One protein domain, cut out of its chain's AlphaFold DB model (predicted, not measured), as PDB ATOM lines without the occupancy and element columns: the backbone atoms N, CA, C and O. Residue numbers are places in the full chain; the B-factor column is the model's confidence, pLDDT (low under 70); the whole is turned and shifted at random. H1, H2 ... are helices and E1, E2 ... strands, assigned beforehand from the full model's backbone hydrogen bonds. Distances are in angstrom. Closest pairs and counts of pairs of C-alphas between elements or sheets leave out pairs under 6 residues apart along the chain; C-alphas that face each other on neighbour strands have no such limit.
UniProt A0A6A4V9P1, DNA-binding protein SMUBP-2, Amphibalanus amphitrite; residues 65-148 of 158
ATOM      1  N   LYS A  65     218.712 239.147 165.517       86.06
ATOM      2  CA  LYS A  65     218.687 239.782 164.185       86.06
ATOM      3  C   LYS A  65     217.676 239.140 163.231       86.06
ATOM      4  O   LYS A  65     217.552 239.601 162.099       86.06
ATOM      5  N   ARG A  66     216.978 238.073 163.624       86.81
ATOM      6  CA  ARG A  66     216.036 237.347 162.761       86.81
ATOM      7  C   ARG A  66     214.683 237.211 163.451       86.81
ATOM      8  O   ARG A  66     214.583 237.259 164.668       86.81
ATOM      9  N   CYS A  67     213.625 237.074 162.655       91.12
ATOM     10  CA  CYS A  67     212.301 236.782 163.195       91.12
ATOM     11  C   CYS A  67     212.265 235.345 163.734       91.12
ATOM     12  O   CYS A  67     212.697 234.425 163.040       91.12
ATOM     13  N   ASN A  68     211.694 235.152 164.922       90.81
ATOM     14  CA  ASN A  68     211.637 233.859 165.610       90.81
ATOM     15  C   ASN A  68     210.404 232.995 165.246       90.81
ATOM     16  O   ASN A  68     209.928 232.218 166.070       90.81
ATOM     17  N   ILE A  69     209.833 233.164 164.050       89.19
ATOM     18  CA  ILE A  69     208.717 232.336 163.556       89.19
ATOM     19  C   ILE A  69     209.266 231.230 162.634       89.19
ATOM     20  O   ILE A  69     210.201 231.482 161.864       89.19
ATOM     21  N   GLU A  70     208.679 230.033 162.697       77.25
ATOM     22  CA  GLU A  70     208.999 228.883 161.839       77.25
ATOM     23  C   GLU A  70     207.804 228.503 160.935       77.25
ATOM     24  O   GLU A  70     206.666 228.607 161.392       77.25
ATOM     25  N   PRO A  71     208.023 228.033 159.686       73.56
ATOM     26  CA  PRO A  71     209.295 228.018 158.966       73.56
ATOM     27  C   PRO A  71     209.774 229.443 158.650       73.56
ATOM     28  O   PRO A  71     208.987 230.379 158.527       73.56
ATOM     29  N   LYS A  72     211.102 229.592 158.601       69.38
ATOM     30  CA  LYS A  72     211.849 230.858 158.614       69.38
ATOM     31  C   LYS A  72     211.148 231.973 157.831       69.38
ATOM     32  O   LYS A  72     211.051 231.927 156.607       69.38
ATOM     33  N   CYS A  73     210.726 233.021 158.530       81.56
ATOM     34  CA  CYS A  73     210.241 234.227 157.873       81.56
ATOM     35  C   CYS A  73     211.345 234.828 156.983       81.56
ATOM     36  O   CYS A  73     212.420 235.184 157.467       81.56
ATOM     37  N   SER A  74     211.063 234.953 155.682       73.56
ATOM     38  CA  SER A  74     212.001 235.477 154.676       73.56
ATOM     39  C   SER A  74     212.110 237.009 154.673       73.56
ATOM     40  O   SER A  74     212.836 237.580 153.857       73.56
ATOM     41  N   SER A  75     211.370 237.710 155.536       67.06
ATOM     42  CA  SER A  75     211.330 239.168 155.503       67.06
ATOM     43  C   SER A  75     212.657 239.742 156.016       67.06
ATOM     44  O   SER A  75     212.936 239.690 157.215       67.06
ATOM     45  N   GLY A  76     213.449 240.344 155.127       66.25
ATOM     46  CA  GLY A  76     214.664 241.106 155.455       66.25
ATOM     47  C   GLY A  76     214.397 242.446 156.156       66.25
ATOM     48  O   GLY A  76     215.216 243.356 156.080       66.25
ATOM     49  N   ILE A  77     213.241 242.600 156.807       68.12
ATOM     50  CA  ILE A  77     212.800 243.852 157.425       68.12
ATOM     51  C   ILE A  77     213.690 244.152 158.636       68.12
ATOM     52  O   ILE A  77     213.852 243.312 159.525       68.12
ATOM     53  N   SER A  78     214.265 245.357 158.666       69.19
ATOM     54  CA  SER A  78     215.154 245.834 159.733       69.19
ATOM     55  C   SER A  78     214.414 246.104 161.046       69.19
ATOM     56  O   SER A  78     214.966 245.861 162.118       69.19
ATOM     57  N   ILE A  79     213.156 246.551 160.967       85.69
ATOM     58  CA  ILE A  79     212.324 246.875 162.129       85.69
ATOM     59  C   ILE A  79     211.731 245.594 162.716       85.69
ATOM     60  O   ILE A  79     210.941 244.886 162.084       85.69
ATOM     61  N   ARG A  80     212.108 245.323 163.961       88.31
ATOM     62  CA  ARG A  80     211.647 244.186 164.750       88.31
ATOM     63  C   ARG A  80     211.206 244.650 166.129       88.31
ATOM     64  O   ARG A  80     211.589 245.722 166.584       88.31
ATOM     65  N   GLN A  81     210.373 243.845 166.763       91.69
ATOM     66  CA  GLN A  81     209.787 244.115 168.070       91.69
ATOM     67  C   GLN A  81     210.011 242.877 168.968       91.69
ATOM     68  O   GLN A  81     210.079 241.763 168.436       91.69
ATOM     69  N   THR A  82     210.104 243.037 170.303       94.12
ATOM     70  CA  THR A  82     210.342 241.941 171.298       94.12
ATOM     71  C   THR A  82     209.138 241.564 172.184       94.12
ATOM     72  O   THR A  82     208.724 242.356 173.028       94.12
ATOM     73  N   CYS A  83     208.554 240.369 172.012       94.88
ATOM     74  CA  CYS A  83     207.193 240.091 172.485       94.88
ATOM     75  C   CYS A  83     207.132 240.204 174.012       94.88
ATOM     76  O   CYS A  83     207.943 239.565 174.680       94.88
ATOM     77  N   PRO A  84     206.172 240.939 174.601       95.25
ATOM     78  CA  PRO A  84     206.147 241.147 176.048       95.25
ATOM     79  C   PRO A  84     205.878 239.859 176.844       95.25
ATOM     80  O   PRO A  84     206.118 239.832 178.046       95.25
ATOM     81  N   TYR A  85     205.390 238.794 176.196       95.88
ATOM     82  CA  TYR A  85     205.031 237.534 176.854       95.88
ATOM     83  C   TYR A  85     206.128 236.469 176.760       95.88
ATOM     84  O   TYR A  85     206.435 235.827 177.757       95.88
ATOM     85  N   CYS A  86     206.720 236.266 175.577       94.31
ATOM     86  CA  CYS A  86     207.769 235.255 175.369       94.31
ATOM     87  C   CYS A  86     209.173 235.834 175.155       94.31
ATOM     88  O   CYS A  86     210.115 235.066 174.993       94.31
ATOM     89  N   GLN A  87     209.311 237.164 175.126       93.19
ATOM     90  CA  GLN A  87     210.577 237.903 175.012       93.19
ATOM     91  C   GLN A  87     211.422 237.556 173.776       93.19
ATOM     92  O   GLN A  87     212.621 237.810 173.729       93.19
ATOM     93  N   ARG A  88     210.785 237.008 172.740       92.31
ATOM     94  CA  ARG A  88     211.404 236.705 171.445       92.31
ATOM     95  C   ARG A  88     211.175 237.838 170.454       92.31
ATOM     96  O   ARG A  88     210.194 238.577 170.556       92.31
ATOM     97  N   VAL A  89     212.074 237.952 169.480       91.88
ATOM     98  CA  VAL A  89     212.059 239.023 168.482       91.88
ATOM     99  C   VAL A  89     211.299 238.594 167.222       91.88
ATOM    100  O   VAL A  89     211.550 237.530 166.653       91.88
ATOM    101  N   PHE A  90     210.390 239.445 166.748       92.81
ATOM    102  CA  PHE A  90     209.589 239.205 165.545       92.81
ATOM    103  C   PHE A  90     209.596 240.419 164.612       92.81
ATOM    104  O   PHE A  90     209.776 241.557 165.047       92.81
ATOM    105  N   CYS A  91     209.396 240.188 163.313       91.81
ATOM    106  CA  CYS A  91     209.109 241.266 162.368       91.81
ATOM    107  C   CYS A  91     207.675 241.784 162.554       91.81
ATOM    108  O   CYS A  91     206.839 241.128 163.179       91.81
ATOM    109  N   LEU A  92     207.369 242.949 161.982       89.50
ATOM    110  CA  LEU A  92     206.061 243.596 162.138       89.50
ATOM    111  C   LEU A  92     204.877 242.739 161.652       89.50
ATOM    112  O   LEU A  92     203.788 242.866 162.198       89.50
ATOM    113  N   SER A  93     205.086 241.828 160.693       89.00
ATOM    114  CA  SER A  93     204.033 240.918 160.218       89.00
ATOM    115  C   SER A  93     203.722 239.772 161.189       89.00
ATOM    116  O   SER A  93     202.613 239.255 161.178       89.00
ATOM    117  N   HIS A  94     204.678 239.371 162.037       91.12
ATOM    118  CA  HIS A  94     204.547 238.227 162.958       91.12
ATOM    119  C   HIS A  94     204.570 238.628 164.439       91.12
ATOM    120  O   HIS A  94     204.517 237.784 165.333       91.12
ATOM    121  N   TRP A  95     204.648 239.931 164.704       91.75
ATOM    122  CA  TRP A  95     204.705 240.506 166.041       91.75
ATOM    123  C   TRP A  95     203.451 240.248 166.881       91.75
ATOM    124  O   TRP A  95     203.524 240.185 168.107       91.75
ATOM    125  N   MET A  96     202.295 240.093 166.237       92.94
ATOM    126  CA  MET A  96     201.044 239.829 166.940       92.94
ATOM    127  C   MET A  96     201.138 238.538 167.749       92.94
ATOM    128  O   MET A  96     201.537 237.498 167.231       92.94
ATOM    129  N   ALA A  97     200.730 238.605 169.019       94.62
ATOM    130  CA  ALA A  97     200.818 237.487 169.957       94.62
ATOM    131  C   ALA A  97     200.116 236.220 169.437       94.62
ATOM    132  O   ALA A  97     200.568 235.109 169.693       94.62
ATOM    133  N   GLU A  98     199.034 236.384 168.676       93.00
ATOM    134  CA  GLU A  98     198.286 235.280 168.067       93.00
ATOM    135  C   GLU A  98     199.100 234.538 166.998       93.00
ATOM    136  O   GLU A  98     199.029 233.315 166.929       93.00
ATOM    137  N   ALA A  99     199.934 235.246 166.230       91.81
ATOM    138  CA  ALA A  99     200.700 234.666 165.129       91.81
ATOM    139  C   ALA A  99     201.807 233.707 165.597       91.81
ATOM    140  O   ALA A  99     202.192 232.818 164.848       91.81
ATOM    141  N   HIS A 100     202.313 233.868 166.825       91.38
ATOM    142  CA  HIS A 100     203.417 233.067 167.372       91.38
ATOM    143  C   HIS A 100     203.061 232.338 168.683       91.38
ATOM    144  O   HIS A 100     203.949 231.953 169.443       91.38
ATOM    145  N   GLY A 101     201.766 232.153 168.967       93.00
ATOM    146  CA  GLY A 101     201.283 231.301 170.065       93.00
ATOM    147  C   GLY A 101     201.170 231.963 171.446       93.00
ATOM    148  O   GLY A 101     200.703 231.334 172.391       93.00
ATOM    149  N   CYS A 102     201.503 233.246 171.589       96.81
ATOM    150  CA  CYS A 102     201.282 234.010 172.825       96.81
ATOM    151  C   CYS A 102     199.860 234.591 172.954       96.81
ATOM    152  O   CYS A 102     199.590 235.365 173.877       96.81
ATOM    153  N   GLY A 103     198.941 234.238 172.051       96.00
ATOM    154  CA  GLY A 103     197.595 234.813 171.974       96.00
ATOM    155  C   GLY A 103     196.786 234.673 173.265       96.00
ATOM    156  O   GLY A 103     196.111 235.616 173.673       96.00
ATOM    157  N   GLU A 104     196.890 233.544 173.971       96.81
ATOM    158  CA  GLU A 104     196.169 233.371 175.237       96.81
ATOM    159  C   GLU A 104     196.675 234.298 176.345       96.81
ATOM    160  O   GLU A 104     195.873 234.865 177.088       96.81
ATOM    161  N   ALA A 105     197.996 234.469 176.463       96.31
ATOM    162  CA  ALA A 105     198.590 235.380 177.438       96.31
ATOM    163  C   ALA A 105     198.148 236.822 177.160       96.31
ATOM    164  O   ALA A 105     197.670 237.504 178.066       96.31
ATOM    165  N   ALA A 106     198.186 237.228 175.886       96.31
ATOM    166  CA  ALA A 106     197.696 238.530 175.454       96.31
ATOM    167  C   ALA A 106     196.205 238.730 175.741       96.31
ATOM    168  O   ALA A 106     195.796 239.787 176.221       96.31
ATOM    169  N   ARG A 107     195.381 237.704 175.507       95.75
ATOM    170  CA  ARG A 107     193.942 237.751 175.774       95.75
ATOM    171  C   ARG A 107     193.637 237.888 177.265       95.75
ATOM    172  O   ARG A 107     192.762 238.674 177.630       95.75
ATOM    173  N   ARG A 108     194.341 237.144 178.126       96.62
ATOM    174  CA  ARG A 108     194.191 237.256 179.586       96.62
ATOM    175  C   ARG A 108     194.578 238.653 180.067       96.62
ATOM    176  O   ARG A 108     193.790 239.276 180.772       96.62
ATOM    177  N   ASP A 109     195.726 239.164 179.633       95.50
ATOM    178  CA  ASP A 109     196.195 240.503 180.005       95.50
ATOM    179  C   ASP A 109     195.226 241.604 179.535       95.50
ATOM    180  O   ASP A 109     194.797 242.448 180.325       95.50
ATOM    181  N   ALA A 110     194.760 241.540 178.283       94.25
ATOM    182  CA  ALA A 110     193.750 242.461 177.763       94.25
ATOM    183  C   ALA A 110     192.448 242.423 178.582       94.25
ATOM    184  O   ALA A 110     191.849 243.466 178.852       94.25
ATOM    185  N   ARG A 111     192.018 241.234 179.029       94.69
ATOM    186  CA  ARG A 111     190.826 241.089 179.873       94.69
ATOM    187  C   ARG A 111     191.023 241.722 181.248       94.69
ATOM    188  O   ARG A 111     190.127 242.430 181.707       94.69
ATOM    189  N   VAL A 112     192.172 241.498 181.881       94.50
ATOM    190  CA  VAL A 112     192.508 242.116 183.172       94.50
ATOM    191  C   VAL A 112     192.531 243.636 183.037       94.50
ATOM    192  O   VAL A 112     191.856 244.316 183.807       94.50
ATOM    193  N   LYS A 113     193.210 244.170 182.014       92.69
ATOM    194  CA  LYS A 113     193.265 245.612 181.718       92.69
ATOM    195  C   LYS A 113     191.897 246.214 181.426       92.69
ATOM    196  O   LYS A 113     191.633 247.346 181.819       92.69
ATOM    197  N   PHE A 114     191.010 245.481 180.758       92.19
ATOM    198  CA  PHE A 114     189.648 245.946 180.521       92.19
ATOM    199  C   PHE A 114     188.859 246.063 181.830       92.19
ATOM    200  O   PHE A 114     188.222 247.089 182.070       92.19
ATOM    201  N   ILE A 115     188.931 245.042 182.689       91.25
ATOM    202  CA  ILE A 115     188.230 245.026 183.979       91.25
ATOM    203  C   ILE A 115     188.786 246.114 184.905       91.25
ATOM    204  O   ILE A 115     188.024 246.934 185.417       91.25
ATOM    205  N   SER A 116     190.107 246.173 185.087       88.25
ATOM    206  CA  SER A 116     190.745 247.171 185.953       88.25
ATOM    207  C   SER A 116     190.620 248.588 185.386       88.25
ATOM    208  O   SER A 116     190.365 249.539 186.122       88.25
ATOM    209  N   GLY A 117     190.709 248.746 184.064       82.62
ATOM    210  CA  GLY A 117     190.485 250.013 183.375       82.62
ATOM    211  C   GLY A 117     189.046 250.512 183.502       82.62
ATOM    212  O   GLY A 117     188.829 251.711 183.660       82.62
ATOM    213  N   ALA A 118     188.050 249.621 183.495       74.81
ATOM    214  CA  ALA A 118     186.664 249.983 183.787       74.81
ATOM    215  C   ALA A 118     186.499 250.473 185.236       74.81
ATOM    216  O   ALA A 118     185.864 251.502 185.461       74.81
ATOM    217  N   GLN A 119     187.135 249.803 186.200       70.25
ATOM    218  CA  GLN A 119     187.131 250.235 187.601       70.25
ATOM    219  C   GLN A 119     187.802 251.604 187.781       70.25
ATOM    220  O   GLN A 119     187.292 252.451 188.510       70.25
ATOM    221  N   ASN A 120     188.916 251.859 187.095       69.75
ATOM    222  CA  ASN A 120     189.605 253.148 187.169       69.75
ATOM    223  C   ASN A 120     188.827 254.275 186.474       69.75
ATOM    224  O   ASN A 120     188.782 255.386 186.994       69.75
ATOM    225  N   ARG A 121     188.145 253.994 185.356       68.06
ATOM    226  CA  ARG A 121     187.215 254.955 184.735       68.06
ATOM    227  C   ARG A 121     186.058 255.316 185.664       68.06
ATOM    228  O   ARG A 121     185.714 256.486 185.764       68.06
ATOM    229  N   ALA A 122     185.510 254.344 186.394       68.31
ATOM    230  CA  ALA A 122     184.489 254.621 187.400       68.31
ATOM    231  C   ALA A 122     185.021 255.522 188.533       68.31
ATOM    232  O   ALA A 122     184.334 256.455 188.943       68.31
ATOM    233  N   LYS A 123     186.261 255.303 188.995       70.38
ATOM    234  CA  LYS A 123     186.890 256.110 190.060       70.38
ATOM    235  C   LYS A 123     187.167 257.563 189.652       70.38
ATOM    236  O   LYS A 123     187.031 258.452 190.484       70.38
ATOM    237  N   ASN A 124     187.494 257.816 188.386       75.88
ATOM    238  CA  ASN A 124     187.775 259.170 187.881       75.88
ATOM    239  C   ASN A 124     186.524 259.925 187.387       75.88
ATOM    240  O   ASN A 124     186.636 261.044 186.887       75.88
ATOM    241  N   SER A 125     185.335 259.332 187.529       78.19
ATOM    242  CA  SER A 125     184.077 259.880 187.003       78.19
ATOM    243  C   SER A 125     183.749 261.280 187.534       78.19
ATOM    244  O   SER A 125     183.388 262.145 186.743       78.19
ATOM    245  N   ALA A 126     183.954 261.543 188.828       84.25
ATOM    246  CA  ALA A 126     183.669 262.851 189.428       84.25
ATOM    247  C   ALA A 126     184.584 263.968 188.885       84.25
ATOM    248  O   ALA A 126     184.139 265.086 188.615       84.25
ATOM    249  N   GLU A 127     185.873 263.676 188.684       87.88
ATOM    250  CA  GLU A 127     186.800 264.639 188.082       87.88
ATOM    251  C   GLU A 127     186.452 264.884 186.607       87.88
ATOM    252  O   GLU A 127     186.452 266.029 186.142       87.88
ATOM    253  N   GLU A 128     186.121 263.821 185.871       87.62
ATOM    254  CA  GLU A 128     185.666 263.931 184.488       87.62
ATOM    255  C   GLU A 128     184.374 264.737 184.363       87.62
ATOM    256  O   GLU A 128     184.265 265.555 183.453       87.62
ATOM    257  N   GLU A 129     183.412 264.551 185.263       91.31
ATOM    258  CA  GLU A 129     182.158 265.302 185.279       91.31
ATOM    259  C   GLU A 129     182.410 266.792 185.522       91.31
ATOM    260  O   GLU A 129     181.931 267.637 184.764       91.31
ATOM    261  N   ARG A 130     183.287 267.129 186.479       93.38
ATOM    262  CA  ARG A 130     183.730 268.514 186.695       93.38
ATOM    263  C   ARG A 130     184.412 269.098 185.455       93.38
ATOM    264  O   ARG A 130     184.130 270.236 185.077       93.38
ATOM    265  N   ARG A 131     185.306 268.348 184.800       94.25
ATOM    266  CA  ARG A 131     185.971 268.791 183.558       94.25
ATOM    267  C   ARG A 131     184.959 268.998 182.429       94.25
ATOM    268  O   ARG A 131     185.024 270.024 181.754       94.25
ATOM    269  N   LYS A 132     184.004 268.079 182.252       95.62
ATOM    270  CA  LYS A 132     182.924 268.176 181.256       95.62
ATOM    271  C   LYS A 132     182.051 269.406 181.494       95.62
ATOM    272  O   LYS A 132     181.824 270.158 180.551       95.62
ATOM    273  N   ALA A 133     181.651 269.675 182.736       96.62
ATOM    274  CA  ALA A 133     180.872 270.862 183.081       96.62
ATOM    275  C   ALA A 133     181.615 272.164 182.726       96.62
ATOM    276  O   ALA A 133     181.054 273.063 182.100       96.62
ATOM    277  N   LEU A 134     182.911 272.252 183.047       97.06
ATOM    278  CA  LEU A 134     183.729 273.418 182.690       97.06
ATOM    279  C   LEU A 134     183.878 273.594 181.173       97.06
ATOM    280  O   LEU A 134     183.882 274.726 180.684       97.06
ATOM    281  N   LEU A 135     184.019 272.493 180.428       97.88
ATOM    282  CA  LEU A 135     184.073 272.521 178.967       97.88
ATOM    283  C   LEU A 135     182.743 272.985 178.365       97.88
ATOM    284  O   LEU A 135     182.767 273.827 177.472       97.88
ATOM    285  N   HIS A 136     181.611 272.522 178.898       96.88
ATOM    286  CA  HIS A 136     180.282 272.959 178.467       96.88
ATOM    287  C   HIS A 136     180.100 274.467 178.665       96.88
ATOM    288  O   HIS A 136     179.785 275.186 177.724       96.88
ATOM    289  N   ILE A 137     180.449 274.983 179.849       97.88
ATOM    290  CA  ILE A 137     180.386 276.423 180.145       97.88
ATOM    291  C   ILE A 137     181.258 277.234 179.174       97.88
ATOM    292  O   ILE A 137     180.880 278.329 178.749       97.88
ATOM    293  N   LYS A 138     182.458 276.747 178.834       98.12
ATOM    294  CA  LYS A 138     183.326 277.423 177.855       98.12
ATOM    295  C   LYS A 138     182.710 277.411 176.460       98.12
ATOM    296  O   LYS A 138     182.763 278.441 175.790       98.12
ATOM    297  N   LEU A 139     182.129 276.285 176.053       98.31
ATOM    298  CA  LEU A 139     181.470 276.144 174.762       98.31
ATOM    299  C   LEU A 139     180.290 277.115 174.646       98.31
ATOM    300  O   LEU A 139     180.240 277.899 173.698       98.31
ATOM    301  N   ASP A 140     179.425 277.167 175.657       97.31
ATOM    302  CA  ASP A 140     178.294 278.096 175.696       97.31
ATOM    303  C   ASP A 140     178.764 279.548 175.593       97.31
ATOM    304  O   ASP A 140     178.206 280.350 174.844       97.31
ATOM    305  N   LYS A 141     179.851 279.905 176.288       97.69
ATOM    306  CA  LYS A 141     180.448 281.245 176.178       97.69
ATOM    307  C   LYS A 141     180.934 281.542 174.762       97.69
ATOM    308  O   LYS A 141     180.789 282.674 174.308       97.69
ATOM    309  N   THR A 142     181.530 280.575 174.065       97.06
ATOM    310  CA  THR A 142     181.976 280.784 172.678       97.06
ATOM    311  C   THR A 142     180.809 280.918 171.708       97.06
ATOM    312  O   THR A 142     180.839 281.816 170.868       97.06
ATOM    313  N   LEU A 143     179.756 280.112 171.872       96.94
ATOM    314  CA  LEU A 143     178.551 280.207 171.052       96.94
ATOM    315  C   LEU A 143     177.858 281.554 171.249       96.94
ATOM    316  O   LEU A 143     177.611 282.250 170.271       96.94
ATOM    317  N   ASN A 144     177.676 281.994 172.496       95.50
ATOM    318  CA  ASN A 144     177.092 283.304 172.794       95.50
ATOM    319  C   ASN A 144     177.900 284.464 172.186       95.50
ATOM    320  O   ASN A 144     177.324 285.419 171.667       95.50
ATOM    321  N   LYS A 145     179.239 284.390 172.200       95.06
ATOM    322  CA  LYS A 145     180.094 285.392 171.538       95.06
ATOM    323  C   LYS A 145     179.894 285.404 170.022       95.06
ATOM    324  O   LYS A 145     179.802 286.477 169.430       95.06
ATOM    325  N   MET A 146     179.820 284.229 169.397       94.25
ATOM    326  CA  MET A 146     179.563 284.115 167.960       94.25
ATOM    327  C   MET A 146     178.161 284.603 167.588       94.25
ATOM    328  O   MET A 146     178.000 285.286 166.581       94.25
ATOM    329  N   GLU A 147     177.149 284.296 168.398       92.81
ATOM    330  CA  GLU A 147     175.783 284.783 168.210       92.81
ATOM    331  C   GLU A 147     175.693 286.299 168.352       92.81
ATOM    332  O   GLU A 147     175.092 286.949 167.501       92.81
ATOM    333  N   ALA A 148     176.338 286.884 169.365       88.00
ATOM    334  CA  ALA A 148     176.410 288.334 169.524       88.00
ATOM    335  C   ALA A 148     177.069 289.012 168.311       88.00
ATOM    336  O   ALA A 148     176.607 290.064 167.880       88.00
TER     337      ALA A 148
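Overview. This is residues 65 to 148 of the 158 residues of the protein "DNA-binding protein SMUBP-2" of Amphibalanus amphitrite (UniProt A0A6A4V9P1). A small head of loops round a short two-strand hairpin, E1 and E2, gives off a long arm of two helices, H1 and H2, joined end to end with a corner at residue 124. Residues 110 to 148 stick out free of the head, and this arm makes most of the length. The printed part has 84 residues, with two named strands followed by two named helices in the order E1, E2, H1, H2; the sheet E1 - E2 is antiparallel and the class is mostly helix. The whole is extended, with a radius of gyration of the C-alphas of 23.0 A and spans of 68 by 31 by 15 A.

Along the chain. E1 is residues 80 to 82, beginning at C-alpha 80 (211.647, 244.186, 164.750), and E2 is residues 89 to 91. H1, residues 103 to 123, is 29.9 A long from first to last C-alpha and begins at C-alpha 103 (197.595, 234.813, 171.974). H2, residues 125 to 148, is 34.3 A long and ends at C-alpha 148 (176.410, 288.334, 169.524).

Arrangement. E1 and E2 form a hairpin, antiparallel at 145 degrees between their directions. The C-alphas of Thr 82 and Val 89 face each other at 4.4 A. N 81 and O 90 are within hydrogen-bond range at 2.9 A, as are N 90 and O 81 at 2.9 A. E1 is apart from H1, and both strands are apart from H2. H1 and H2 meet only through their link. In H1 and H2 every O i to N i+4 pair is within hydrogen-bond range.

Size, cuts and confidence. The C-alphas of Pro 71 and Ala 148 are the two farthest apart, at 69.5 A. Without residues 110 to 148, which stand free, the body spans 32 by 18 by 13 A. The printed part has no cut. The link from E2 to H1 is long, with 11 residues, and that from H1 to H2 is tight. The pLDDT is under 70 at residue 72, residues 75 to 78 and residues 120 to 122.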